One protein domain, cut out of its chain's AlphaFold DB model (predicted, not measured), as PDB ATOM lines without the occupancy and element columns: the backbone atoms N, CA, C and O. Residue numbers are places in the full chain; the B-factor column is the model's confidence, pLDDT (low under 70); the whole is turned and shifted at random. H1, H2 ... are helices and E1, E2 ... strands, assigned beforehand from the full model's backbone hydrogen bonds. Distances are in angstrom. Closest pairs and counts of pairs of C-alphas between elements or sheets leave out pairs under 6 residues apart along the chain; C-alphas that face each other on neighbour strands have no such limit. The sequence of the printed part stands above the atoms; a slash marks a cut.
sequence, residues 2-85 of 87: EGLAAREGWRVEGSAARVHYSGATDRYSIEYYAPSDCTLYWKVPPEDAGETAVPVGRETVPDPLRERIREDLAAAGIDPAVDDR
ATOM      1  N   GLU A   2     163.509 117.118 148.532       86.44
ATOM      2  CA  GLU A   2     163.096 118.352 149.235       86.44
ATOM      3  C   GLU A   2     164.147 119.471 149.141       86.44
ATOM      4  O   GLU A   2     163.788 120.632 148.977       86.44
ATOM      5  N   GLY A   3     165.437 119.115 149.130       91.75
ATOM      6  CA  GLY A   3     166.525 120.061 148.878       91.75
ATOM      7  C   GLY A   3     166.403 120.788 147.534       91.75
ATOM      8  O   GLY A   3     166.594 121.997 147.499       91.75
ATOM      9  N   LEU A   4     166.008 120.085 146.460       93.44
ATOM     10  CA  LEU A   4     165.739 120.703 145.154       93.44
ATOM     11  C   LEU A   4     164.457 121.537 145.184       93.44
ATOM     12  O   LEU A   4     164.451 122.623 144.628       93.44
ATOM     13  N   ALA A   5     163.400 121.102 145.877       93.88
ATOM     14  CA  ALA A   5     162.171 121.897 146.012       93.88
ATOM     15  C   ALA A   5     162.397 123.266 146.688       93.88
ATOM     16  O   ALA A   5     161.615 124.189 146.478       93.88
ATOM     17  N   ALA A   6     163.451 123.396 147.499       94.25
ATOM     18  CA  ALA A   6     163.851 124.655 148.124       94.25
ATOM     19  C   ALA A   6     164.725 125.546 147.217       94.25
ATOM     20  O   ALA A   6     165.023 126.683 147.587       94.25
ATOM     21  N   ARG A   7     165.167 125.048 146.053       96.19
ATOM     22  CA  ARG A   7     165.955 125.813 145.080       96.19
ATOM     23  C   ARG A   7     165.043 126.658 144.203       96.19
ATOM     24  O   ARG A   7     163.922 126.278 143.874       96.19
ATOM     25  N   GLU A   8     165.540 127.821 143.804       93.25
ATOM     26  CA  GLU A   8     164.770 128.763 142.998       93.25
ATOM     27  C   GLU A   8     164.344 128.141 141.659       93.25
ATOM     28  O   GLU A   8     165.181 127.695 140.873       93.25
ATOM     29  N   GLY A   9     163.035 128.149 141.393       94.12
ATOM     30  CA  GLY A   9     162.449 127.705 140.125       94.12
ATOM     31  C   GLY A   9     162.285 126.191 139.978       94.12
ATOM     32  O   GLY A   9     161.646 125.747 139.024       94.12
ATOM     33  N   TRP A  10     162.811 125.399 140.911       96.88
ATOM     34  CA  TRP A  10     162.649 123.953 140.900       96.88
ATOM     35  C   TRP A  10     161.273 123.539 141.412       96.88
ATOM     36  O   TRP A  10     160.756 124.046 142.408       96.88
ATOM     37  N   ARG A  11     160.690 122.549 140.744       96.75
ATOM     38  CA  ARG A  11     159.440 121.907 141.128       96.75
ATOM     39  C   ARG A  11     159.649 120.411 141.237       96.75
ATOM     40  O   ARG A  11     160.148 119.790 140.306       96.75
ATOM     41  N   VAL A  12     159.246 119.830 142.359       96.44
ATOM     42  CA  VAL A  12     159.301 118.381 142.571       96.44
ATOM     43  C   VAL A  12     157.941 117.770 142.261       96.44
ATOM     44  O   VAL A  12     156.930 118.196 142.817       96.44
ATOM     45  N   GLU A  13     157.927 116.759 141.397       93.50
ATOM     46  CA  GLU A  13     156.742 115.986 141.031       93.50
ATOM     47  C   GLU A  13     157.072 114.487 141.080       93.50
ATOM     48  O   GLU A  13     157.794 113.944 140.241       93.50
ATOM     49  N   GLY A  14     156.555 113.801 142.103       93.19
ATOM     50  CA  GLY A  14     156.807 112.376 142.318       93.19
ATOM     51  C   GLY A  14     158.288 112.082 142.560       93.19
ATOM     52  O   GLY A  14     158.835 112.481 143.585       93.19
ATOM     53  N   SER A  15     158.916 111.378 141.616       93.56
ATOM     54  CA  SER A  15     160.331 110.974 141.664       93.56
ATOM     55  C   SER A  15     161.251 111.848 140.801       93.56
ATOM     56  O   SER A  15     162.424 111.510 140.633       93.56
ATOM     57  N   ALA A  16     160.729 112.948 140.252       95.56
ATOM     58  CA  ALA A  16     161.488 113.901 139.460       95.56
ATOM     59  C   ALA A  16     161.449 115.308 140.068       95.56
ATOM     60  O   ALA A  16     160.501 115.690 140.759       95.56
ATOM     61  N   ALA A  17     162.477 116.091 139.770       97.00
ATOM     62  CA  ALA A  17     162.505 117.526 139.985       97.00
ATOM     63  C   ALA A  17     162.764 118.211 138.642       97.00
ATOM     64  O   ALA A  17     163.592 117.734 137.872       97.00
ATOM     65  N   ARG A  18     162.071 119.310 138.348       97.00
ATOM     66  CA  ARG A  18     162.192 120.049 137.087       97.00
ATOM     67  C   ARG A  18     162.395 121.534 137.345       97.00
ATOM     68  O   ARG A  18     161.733 122.095 138.212       97.00
ATOM     69  N   VAL A  19     163.243 122.178 136.553       96.31
ATOM     70  CA  VAL A  19     163.393 123.636 136.508       96.31
ATOM     71  C   VAL A  19     163.350 124.115 135.065       96.31
ATOM     72  O   VAL A  19     163.850 123.451 134.157       96.31
ATOM     73  N   HIS A  20     162.734 125.273 134.842       93.38
ATOM     74  CA  HIS A  20     162.751 125.941 133.546       93.38
ATOM     75  C   HIS A  20     163.695 127.138 133.601       93.38
ATOM     76  O   HIS A  20     163.667 127.920 134.550       93.38
ATOM     77  N   TYR A  21     164.496 127.300 132.555       88.50
ATOM     78  CA  TYR A  21     165.379 128.441 132.376       88.50
ATOM     79  C   TYR A  21     165.061 129.145 131.059       88.50
ATOM     80  O   TYR A  21     164.990 128.511 130.008       88.50
ATOM     81  N   SER A  22     164.893 130.463 131.107       83.69
ATOM     82  CA  SER A  22     164.696 131.305 129.926       83.69
ATOM     83  C   SER A  22     165.853 132.291 129.802       83.69
ATOM     84  O   SER A  22     165.956 133.231 130.590       83.69
ATOM     85  N   GLY A  23     166.720 132.068 128.815       74.81
ATOM     86  CA  GLY A  23     167.709 133.046 128.372       74.81
ATOM     87  C   GLY A  23     167.115 134.032 127.361       74.81
ATOM     88  O   GLY A  23     165.921 134.001 127.068       74.81
ATOM     89  N   ALA A  24     167.961 134.903 126.802       68.69
ATOM     90  CA  ALA A  24     167.534 135.917 125.832       68.69
ATOM     91  C   ALA A  24     166.992 135.321 124.515       68.69
ATOM     92  O   ALA A  24     166.089 135.897 123.913       68.69
ATOM     93  N   THR A  25     167.525 134.177 124.077       69.94
ATOM     94  CA  THR A  25     167.151 133.505 122.814       69.94
ATOM     95  C   THR A  25     166.681 132.069 122.983       69.94
ATOM     96  O   THR A  25     165.941 131.570 122.140       69.94
ATOM     97  N   ASP A  26     167.085 131.401 124.061       83.44
ATOM     98  CA  ASP A  26     166.876 129.969 124.235       83.44
ATOM     99  C   ASP A  26     166.177 129.691 125.561       83.44
ATOM    100  O   ASP A  26     166.456 130.321 126.586       83.44
ATOM    101  N   ARG A  27     165.262 128.722 125.539       91.31
ATOM    102  CA  ARG A  27     164.580 128.220 126.726       91.31
ATOM    103  C   ARG A  27     164.976 126.765 126.924       91.31
ATOM    104  O   ARG A  27     165.038 125.997 125.965       91.31
ATOM    105  N   TYR A  28     165.223 126.393 128.167       93.94
ATOM    106  CA  TYR A  28     165.587 125.041 128.547       93.94
ATOM    107  C   TYR A  28     164.679 124.550 129.669       93.94
ATOM    108  O   TYR A  28     164.311 125.312 130.561       93.94
ATOM    109  N   SER A  29     164.340 123.267 129.635       95.12
ATOM    110  CA  SER A  29     163.792 122.543 130.779       95.12
ATOM    111  C   SER A  29     164.821 121.510 131.207       95.12
ATOM    112  O   SER A  29     165.369 120.797 130.369       95.12
ATOM    113  N   ILE A  30     165.108 121.456 132.499       95.81
ATOM    114  CA  ILE A  30     166.078 120.537 133.081       95.81
ATOM    115  C   ILE A  30     165.343 119.672 134.085       95.81
ATOM    116  O   ILE A  30     164.565 120.183 134.891       95.81
ATOM    117  N   GLU A  31     165.582 118.369 134.027       96.62
ATOM    118  CA  GLU A  31     164.918 117.383 134.867       96.62
ATOM    119  C   GLU A  31     165.937 116.494 135.561       96.62
ATOM    120  O   GLU A  31     166.778 115.891 134.905       96.62
ATOM    121  N   TYR A  32     165.830 116.362 136.877       96.31
ATOM    122  CA  TYR A  32     166.548 115.360 137.653       96.31
ATOM    123  C   TYR A  32     165.602 114.211 138.007       96.31
ATOM    124  O   TYR A  32     164.512 114.449 138.530       96.31
ATOM    125  N   TYR A  33     166.040 112.971 137.779       95.31
ATOM    126  CA  TYR A  33     165.291 111.762 138.121       95.31
ATOM    127  C   TYR A  33     165.989 110.991 139.237       95.31
ATOM    128  O   TYR A  33     167.019 110.361 139.011       95.31
ATOM    129  N   ALA A  34     165.388 110.962 140.426       93.38
ATOM    130  CA  ALA A  34     165.961 110.275 141.584       93.38
ATOM    131  C   ALA A  34     166.186 108.755 141.396       93.38
ATOM    132  O   ALA A  34     167.201 108.261 141.877       93.38
ATOM    133  N   PRO A  35     165.306 107.985 140.714       92.75
ATOM    134  CA  PRO A  35     165.494 106.537 140.573       92.75
ATOM    135  C   PRO A  35     166.694 106.151 139.705       92.75
ATOM    136  O   PRO A  35     167.322 105.126 139.954       92.75
ATOM    137  N   SER A  36     166.984 106.962 138.687       92.19
ATOM    138  CA  SER A  36     168.087 106.730 137.746       92.19
ATOM    139  C   SER A  36     169.328 107.559 138.069       92.19
ATOM    140  O   SER A  36     170.387 107.328 137.494       92.19
ATOM    141  N   ASP A  37     169.188 108.515 138.986       92.56
ATOM    142  CA  ASP A  37     170.231 109.419 139.449       92.56
ATOM    143  C   ASP A  37     170.969 110.102 138.285       92.56
ATOM    144  O   ASP A  37     172.189 110.007 138.149       92.56
ATOM    145  N   CYS A  38     170.186 110.744 137.409       93.44
ATOM    146  CA  CYS A  38     170.637 111.394 136.177       93.44
ATOM    147  C   CYS A  38     169.869 112.697 135.906       93.44
ATOM    148  O   CYS A  38     168.734 112.875 136.370       93.44
ATOM    149  N   THR A  39     170.461 113.569 135.088       95.69
ATOM    150  CA  THR A  39     169.850 114.831 134.646       95.69
ATOM    151  C   THR A  39     169.571 114.809 133.141       95.69
ATOM    152  O   THR A  39     170.431 114.420 132.355       95.69
ATOM    153  N   LEU A  40     168.380 115.247 132.729       95.62
ATOM    154  CA  LEU A  40     167.987 115.414 131.330       95.62
ATOM    155  C   LEU A  40     167.824 116.889 130.977       95.62
ATOM    156  O   LEU A  40     167.244 117.665 131.738       95.62
ATOM    157  N   TYR A  41     168.299 117.246 129.787       95.19
ATOM    158  CA  TYR A  41     168.207 118.588 129.235       95.19
ATOM    159  C   TYR A  41     167.264 118.605 128.042       95.19
ATOM    160  O   TYR A  41     167.369 117.788 127.128       95.19
ATOM    161  N   TRP A  42     166.376 119.587 128.029       95.44
ATOM    162  CA  TRP A  42     165.393 119.784 126.979       95.44
ATOM    163  C   TRP A  42     165.509 121.199 126.447       95.44
ATOM    164  O   TRP A  42     165.471 122.152 127.227       95.44
ATOM    165  N   LYS A  43     165.604 121.357 125.127       93.06
ATOM    166  CA  LYS A  43     165.465 122.659 124.479       93.06
ATOM    167  C   LYS A  43     163.988 122.908 124.210       93.06
ATOM    168  O   LYS A  43     163.332 122.124 123.527       93.06
ATOM    169  N   VAL A  44     163.471 123.996 124.765       90.88
ATOM    170  CA  VAL A  44     162.079 124.411 124.609       90.88
ATOM    171  C   VAL A  44     162.032 125.459 123.493       90.88
ATOM    172  O   VAL A  44     162.670 126.510 123.621       90.88
ATOM    173  N   PRO A  45     161.329 125.192 122.385       83.81
ATOM    174  CA  PRO A  45     161.156 126.178 121.328       83.81
ATOM    175  C   PRO A  45     160.326 127.376 121.833       83.81
ATOM    176  O   PRO A  45     159.604 127.261 122.829       83.81
ATOM    177  N   PRO A  46     160.436 128.554 121.193       80.81
ATOM    178  CA  PRO A  46     159.589 129.691 121.534       80.81
ATOM    179  C   PRO A  46     158.108 129.346 121.317       80.81
ATOM    180  O   PRO A  46     157.773 128.529 120.463       80.81
ATOM    181  N   GLU A  47     157.221 129.982 122.082       72.38
ATOM    182  CA  GLU A  47     155.779 129.673 122.073       72.38
ATOM    183  C   GLU A  47     155.133 129.799 120.686       72.38
ATOM    184  O   GLU A  47     154.259 129.005 120.346       72.38
ATOM    185  N   ASP A  48     155.616 130.721 119.851       71.69
ATOM    186  CA  ASP A  48     155.112 130.936 118.490       71.69
ATOM    187  C   ASP A  48     155.550 129.862 117.475       71.69
ATOM    188  O   ASP A  48     155.037 129.835 116.356       71.69
ATOM    189  N   ALA A  49     156.484 128.972 117.832       68.25
ATOM    190  CA  ALA A  49     156.945 127.906 116.938       68.25
ATOM    191  C   ALA A  49     156.007 126.685 116.922       68.25
ATOM    192  O   ALA A  49     156.078 125.878 116.000       68.25
ATOM    193  N   GLY A  50     155.126 126.525 117.920       62.66
ATOM    194  CA  GLY A  50     154.202 125.381 118.010       62.66
ATOM    195  C   GLY A  50     154.881 124.009 118.160       62.66
ATOM    196  O   GLY A  50     154.221 122.977 118.050       62.66
ATOM    197  N   GLU A  51     156.191 123.981 118.397       72.06
ATOM    198  CA  GLU A  51     156.992 122.764 118.486       72.06
ATOM    199  C   GLU A  51     157.065 122.233 119.927       72.06
ATOM    200  O   GLU A  51     156.931 122.965 120.908       72.06
ATOM    201  N   THR A  52     157.272 120.923 120.067       82.75
ATOM    202  CA  THR A  52     157.447 120.274 121.377       82.75
ATOM    203  C   THR A  52     158.889 120.440 121.852       82.75
ATOM    204  O   THR A  52     159.806 120.504 121.036       82.75
ATOM    205  N   ALA A  53     159.109 120.490 123.168       89.44
ATOM    206  CA  ALA A  53     160.459 120.465 123.724       89.44
ATOM    207  C   ALA A  53     161.221 119.214 123.254       89.44
ATOM    208  O   ALA A  53     160.685 118.104 123.290       89.44
ATOM    209  N   VAL A  54     162.470 119.396 122.828       91.38
ATOM    210  CA  VAL A  54     163.313 118.316 122.298       91.38
ATOM    211  C   VAL A  54     164.437 117.987 123.277       91.38
ATOM    212  O   VAL A  54     165.053 118.915 123.811       91.38
ATOM    213  N   PRO A  55     164.724 116.699 123.536       93.50
ATOM    214  CA  PRO A  55     165.849 116.329 124.378       93.50
ATOM    215  C   PRO A  55     167.147 116.703 123.662       93.50
ATOM    216  O   PRO A  55     167.299 116.476 122.459       93.50
ATOM    217  N   VAL A  56     168.083 117.288 124.398       93.69
ATOM    218  CA  VAL A  56     169.377 117.719 123.872       93.69
ATOM    219  C   VAL A  56     170.513 117.199 124.740       93.69
ATOM    220  O   VAL A  56     170.373 117.035 125.950       93.69
ATOM    221  N   GLY A  57     171.662 116.947 124.115       92.44
ATOM    222  CA  GLY A  57     172.875 116.599 124.846       92.44
ATOM    223  C   GLY A  57     173.353 117.780 125.686       92.44
ATOM    224  O   GLY A  57     173.312 118.927 125.230       92.44
ATOM    225  N   ARG A  58     173.858 117.503 126.893       91.62
ATOM    226  CA  ARG A  58     174.399 118.534 127.796       91.62
ATOM    227  C   ARG A  58     175.468 119.405 127.137       91.62
ATOM    228  O   ARG A  58     175.560 120.583 127.425       91.62
ATOM    229  N   GLU A  59     176.244 118.851 126.210       91.31
ATOM    230  CA  GLU A  59     177.286 119.576 125.468       91.31
ATOM    231  C   GLU A  59     176.749 120.729 124.605       91.31
ATOM    232  O   GLU A  59     177.495 121.628 124.236       91.31
ATOM    233  N   THR A  60     175.447 120.726 124.308       90.88
ATOM    234  CA  THR A  60     174.766 121.791 123.556       90.88
ATOM    235  C   THR A  60     174.151 122.864 124.460       90.88
ATOM    236  O   THR A  60     173.571 123.839 123.974       90.88
ATOM    237  N   VAL A  61     174.238 122.678 125.780       91.31
ATOM    238  CA  VAL A  61     173.653 123.561 126.788       91.31
ATOM    239  C   VAL A  61     174.717 124.555 127.259       91.31
ATOM    240  O   VAL A  61     175.831 124.133 127.578       91.31
ATOM    241  N   PRO A  62     174.396 125.861 127.346       91.75
ATOM    242  CA  PRO A  62     175.350 126.874 127.780       91.75
ATOM    243  C   PRO A  62     175.975 126.564 129.143       91.75
ATOM    244  O   PRO A  62     175.266 126.225 130.092       91.75
ATOM    245  N   ASP A  63     177.290 126.756 129.255       92.44
ATOM    246  CA  ASP A  63     178.056 126.472 130.477       92.44
ATOM    247  C   ASP A  63     177.472 127.120 131.739       92.44
ATOM    248  O   ASP A  63     177.282 126.389 132.710       92.44
ATOM    249  N   PRO A  64     177.058 128.407 131.741       92.56
ATOM    250  CA  PRO A  64     176.502 129.028 132.945       92.56
ATOM    251  C   PRO A  64     175.226 128.344 133.448       92.56
ATOM    252  O   PRO A  64     174.947 128.317 134.645       92.56
ATOM    253  N   LEU A  65     174.434 127.774 132.532       92.56
ATOM    254  CA  LEU A  65     173.250 127.012 132.905       92.56
ATOM    255  C   LEU A  65     173.655 125.671 133.521       92.56
ATOM    256  O   LEU A  65     173.126 125.309 134.567       92.56
ATOM    257  N   ARG A  66     174.627 124.965 132.933       94.44
ATOM    258  CA  ARG A  66     175.143 123.704 133.496       94.44
ATOM    259  C   ARG A  66     175.764 123.908 134.878       94.44
ATOM    260  O   ARG A  66     175.532 123.105 135.776       94.44
ATOM    261  N   GLU A  67     176.510 124.993 135.066       94.94
ATOM    262  CA  GLU A  67     177.090 125.377 136.356       94.94
ATOM    263  C   GLU A  67     176.004 125.601 137.409       94.94
ATOM    264  O   GLU A  67     176.044 124.960 138.459       94.94
ATOM    265  N   ARG A  68     174.970 126.394 137.091       95.19
ATOM    266  CA  ARG A  68     173.821 126.604 137.988       95.19
ATOM    267  C   ARG A  68     173.166 125.286 138.405       95.19
ATOM    268  O   ARG A  68     172.859 125.102 139.579       95.19
ATOM    269  N   ILE A  69     172.939 124.367 137.464       95.44
ATOM    270  CA  ILE A  69     172.317 123.071 137.773       95.44
ATOM    271  C   ILE A  69     173.195 122.264 138.737       95.44
ATOM    272  O   ILE A  69     172.688 121.724 139.717       95.44
ATOM    273  N   ARG A  70     174.515 122.228 138.520       96.56
ATOM    274  CA  ARG A  70     175.456 121.549 139.428       96.56
ATOM    275  C   ARG A  70     175.468 122.171 140.826       96.56
ATOM    276  O   ARG A  70     175.524 121.436 141.810       96.56
ATOM    277  N   GLU A  71     175.394 123.495 140.923       97.00
ATOM    278  CA  GLU A  71     175.297 124.211 142.199       97.00
ATOM    279  C   GLU A  71     173.992 123.892 142.940       97.00
ATOM    280  O   GLU A  71     174.013 123.634 144.144       97.00
ATOM    281  N   ASP A  72     172.863 123.855 142.228       97.31
ATOM    282  CA  ASP A  72     171.563 123.509 142.806       97.31
ATOM    283  C   ASP A  72     171.515 122.055 143.291       97.31
ATOM    284  O   ASP A  72     171.000 121.796 144.382       97.31
ATOM    285  N   LEU A  73     172.099 121.118 142.534       96.81
ATOM    286  CA  LEU A  73     172.253 119.720 142.947       96.81
ATOM    287  C   LEU A  73     173.090 119.617 144.229       96.81
ATOM    288  O   LEU A  73     172.632 119.025 145.209       96.81
ATOM    289  N   ALA A  74     174.257 120.270 144.264       97.31
ATOM    290  CA  ALA A  74     175.124 120.285 145.441       97.31
ATOM    291  C   ALA A  74     174.411 120.871 146.670       97.31
ATOM    292  O   ALA A  74     174.447 120.288 147.754       97.31
ATOM    293  N   ALA A  75     173.717 122.001 146.501       96.88
ATOM    294  CA  ALA A  75     172.954 122.647 147.567       96.88
ATOM    295  C   ALA A  75     171.778 121.786 148.058       96.88
ATOM    296  O   ALA A  75     171.387 121.882 149.221       96.88
ATOM    297  N   ALA A  76     171.230 120.929 147.194       95.81
ATOM    298  CA  ALA A  76     170.206 119.952 147.539       95.81
ATOM    299  C   ALA A  76     170.763 118.660 148.171       95.81
ATOM    300  O   ALA A  76     169.974 117.776 148.521       95.81
ATOM    301  N   GLY A  77     172.087 118.542 148.319       95.62
ATOM    302  CA  GLY A  77     172.762 117.349 148.834       95.62
ATOM    303  C   GLY A  77     172.847 116.194 147.831       95.62
ATOM    304  O   GLY A  77     173.048 115.053 148.241       95.62
ATOM    305  N   ILE A  78     172.664 116.470 146.539       95.75
ATOM    306  CA  ILE A  78     172.803 115.505 145.445       95.75
ATOM    307  C   ILE A  78     174.200 115.675 144.842       95.75
ATOM    308  O   ILE A  78     174.653 116.798 144.629       95.75
ATOM    309  N   ASP A  79     174.887 114.564 144.572       95.81
ATOM    310  CA  ASP A  79     176.208 114.592 143.939       95.81
ATOM    311  C   ASP A  79     176.113 115.229 142.539       95.81
ATOM    312  O   ASP A  79     175.444 114.670 141.671       95.81
ATOM    313  N   PRO A  80     176.792 116.359 142.258       95.12
ATOM    314  CA  PRO A  80     176.750 116.996 140.943       95.12
ATOM    315  C   PRO A  80     177.251 116.110 139.798       95.12
ATOM    316  O   PRO A  80     176.970 116.412 138.642       95.12
ATOM    317  N   ALA A  81     177.975 115.021 140.083       93.06
ATOM    318  CA  ALA A  81     178.394 114.057 139.069       93.06
ATOM    319  C   ALA A  81     177.215 113.354 138.368       93.06
ATOM    320  O   ALA A  81     177.404 112.781 137.297       93.06
ATOM    321  N   VAL A  82     175.996 113.410 138.921       92.69
ATOM    322  CA  VAL A  82     174.774 112.918 138.252       92.69
ATOM    323  C   VAL A  82     174.441 113.703 136.981       92.69
ATOM    324  O   VAL A  82     173.753 113.182 136.106       92.69
ATOM    325  N   ASP A  83     174.936 114.939 136.855       91.69
ATOM    326  CA  ASP A  83     174.822 115.758 135.641       91.69
ATOM    327  C   ASP A  83     175.612 115.177 134.458       91.69
ATOM    328  O   ASP A  83     175.266 115.379 133.297       91.69
ATOM    329  N   ASP A  84     176.691 114.451 134.748       90.00
ATOM    330  CA  ASP A  84     177.539 113.833 133.730       90.00
ATOM    331  C   ASP A  84     177.024 112.443 133.309       90.00
ATOM    332  O   ASP A  84     177.563 111.843 132.377       90.00
ATOM    333  N   ARG A  85     175.987 111.914 133.973       87.31
ATOM    334  CA  ARG A  85     175.430 110.587 133.682       87.31
ATOM    335  C   ARG A  85     174.384 110.661 132.577       87.31
ATOM    336  O   ARG A  85     173.440 111.442 132.649       87.31
TER     337      ARG A  85
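Overview. This is residues 2 to 85 of the 87 residues of an uncharacterized protein of Halovenus sp. WSH3 (UniProt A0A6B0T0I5). A strongly twisted sheet of five strands forms one layer, and the helix H2 packs slantwise over one of its faces as the second layer; the other face is bare of named helices. Two short helices, H1 near strand E1 and H3 near strand E4, lie on the same face as H2. The printed part has 84 residues, with three named helices and five named strands in the order H1 E1 E2 E3 E4 E5 H2 H3. The sheet runs E1 E2 E3 E4 E5, wholly antiparallel, as a meander, each strand the neighbour of the one before; the class is mixed, helices and strands. It is compact, with a radius of gyration of the C-alphas of 12.4 A and spans of 37 by 25 by 22 A.

Arrangement. H1, residues 2 to 5, is on the sheet at a height of 8.0 A and only just over E1, residues 10 to 13, with 3 of its 4 C-alphas. E1 and E2, residues 16 to 22, form a hairpin, with N 11 and O 18 2.8 A apart, within hydrogen-bond range. E2 and E3, residues 27 to 33, form a hairpin at 165 degrees; N 19 and O 30 are 2.9 A apart. E3 and E4, residues 38 to 44, form a hairpin with N 31 and O 40 2.9 A apart. E4 and the edge strand E5, residues 54 to 56, form a hairpin at 128 degrees, with N 43 and O 54 2.8 A apart. H2, residues 63 to 75, lies over E3 at a height of 10.2 A, slantwise to the strands, at 33 degrees to E3 on the local plane. With residues 72 to 75 alone it touches H1; the closest C-alphas, of Leu 4 and Asp 72, are 6.9 A apart. With residues 70 to 74 alone it touches H3, residues 80 to 84; the C-alphas of Arg 70 and Pro 80 are closest, at 5.0 A. H1 and H3 are apart. Every O i to N i+4 pair is within range in H2; in H3 it is 0 of 1, with 2 of 2 O i to N i+3 pairs, and H1 is too short for an i+4 pair.

Along the chain. H1 begins at C-alpha 2 (163.096, 118.352, 149.235). E2, E3 and E4 measure 20.1, 20.0 and 19.4 A, and H2 18.2 A. H3 ends at C-alpha 84 (177.539, 113.833, 133.730).

Size, cuts and confidence. The C-alphas of Asp 48 and Gly 77 are farthest apart, at 37.6 A. The printed part has no cut and no long link. Mean pLDDT of the printed part is 91.0; residues 24 to 25 and 49 to 50 are under 70.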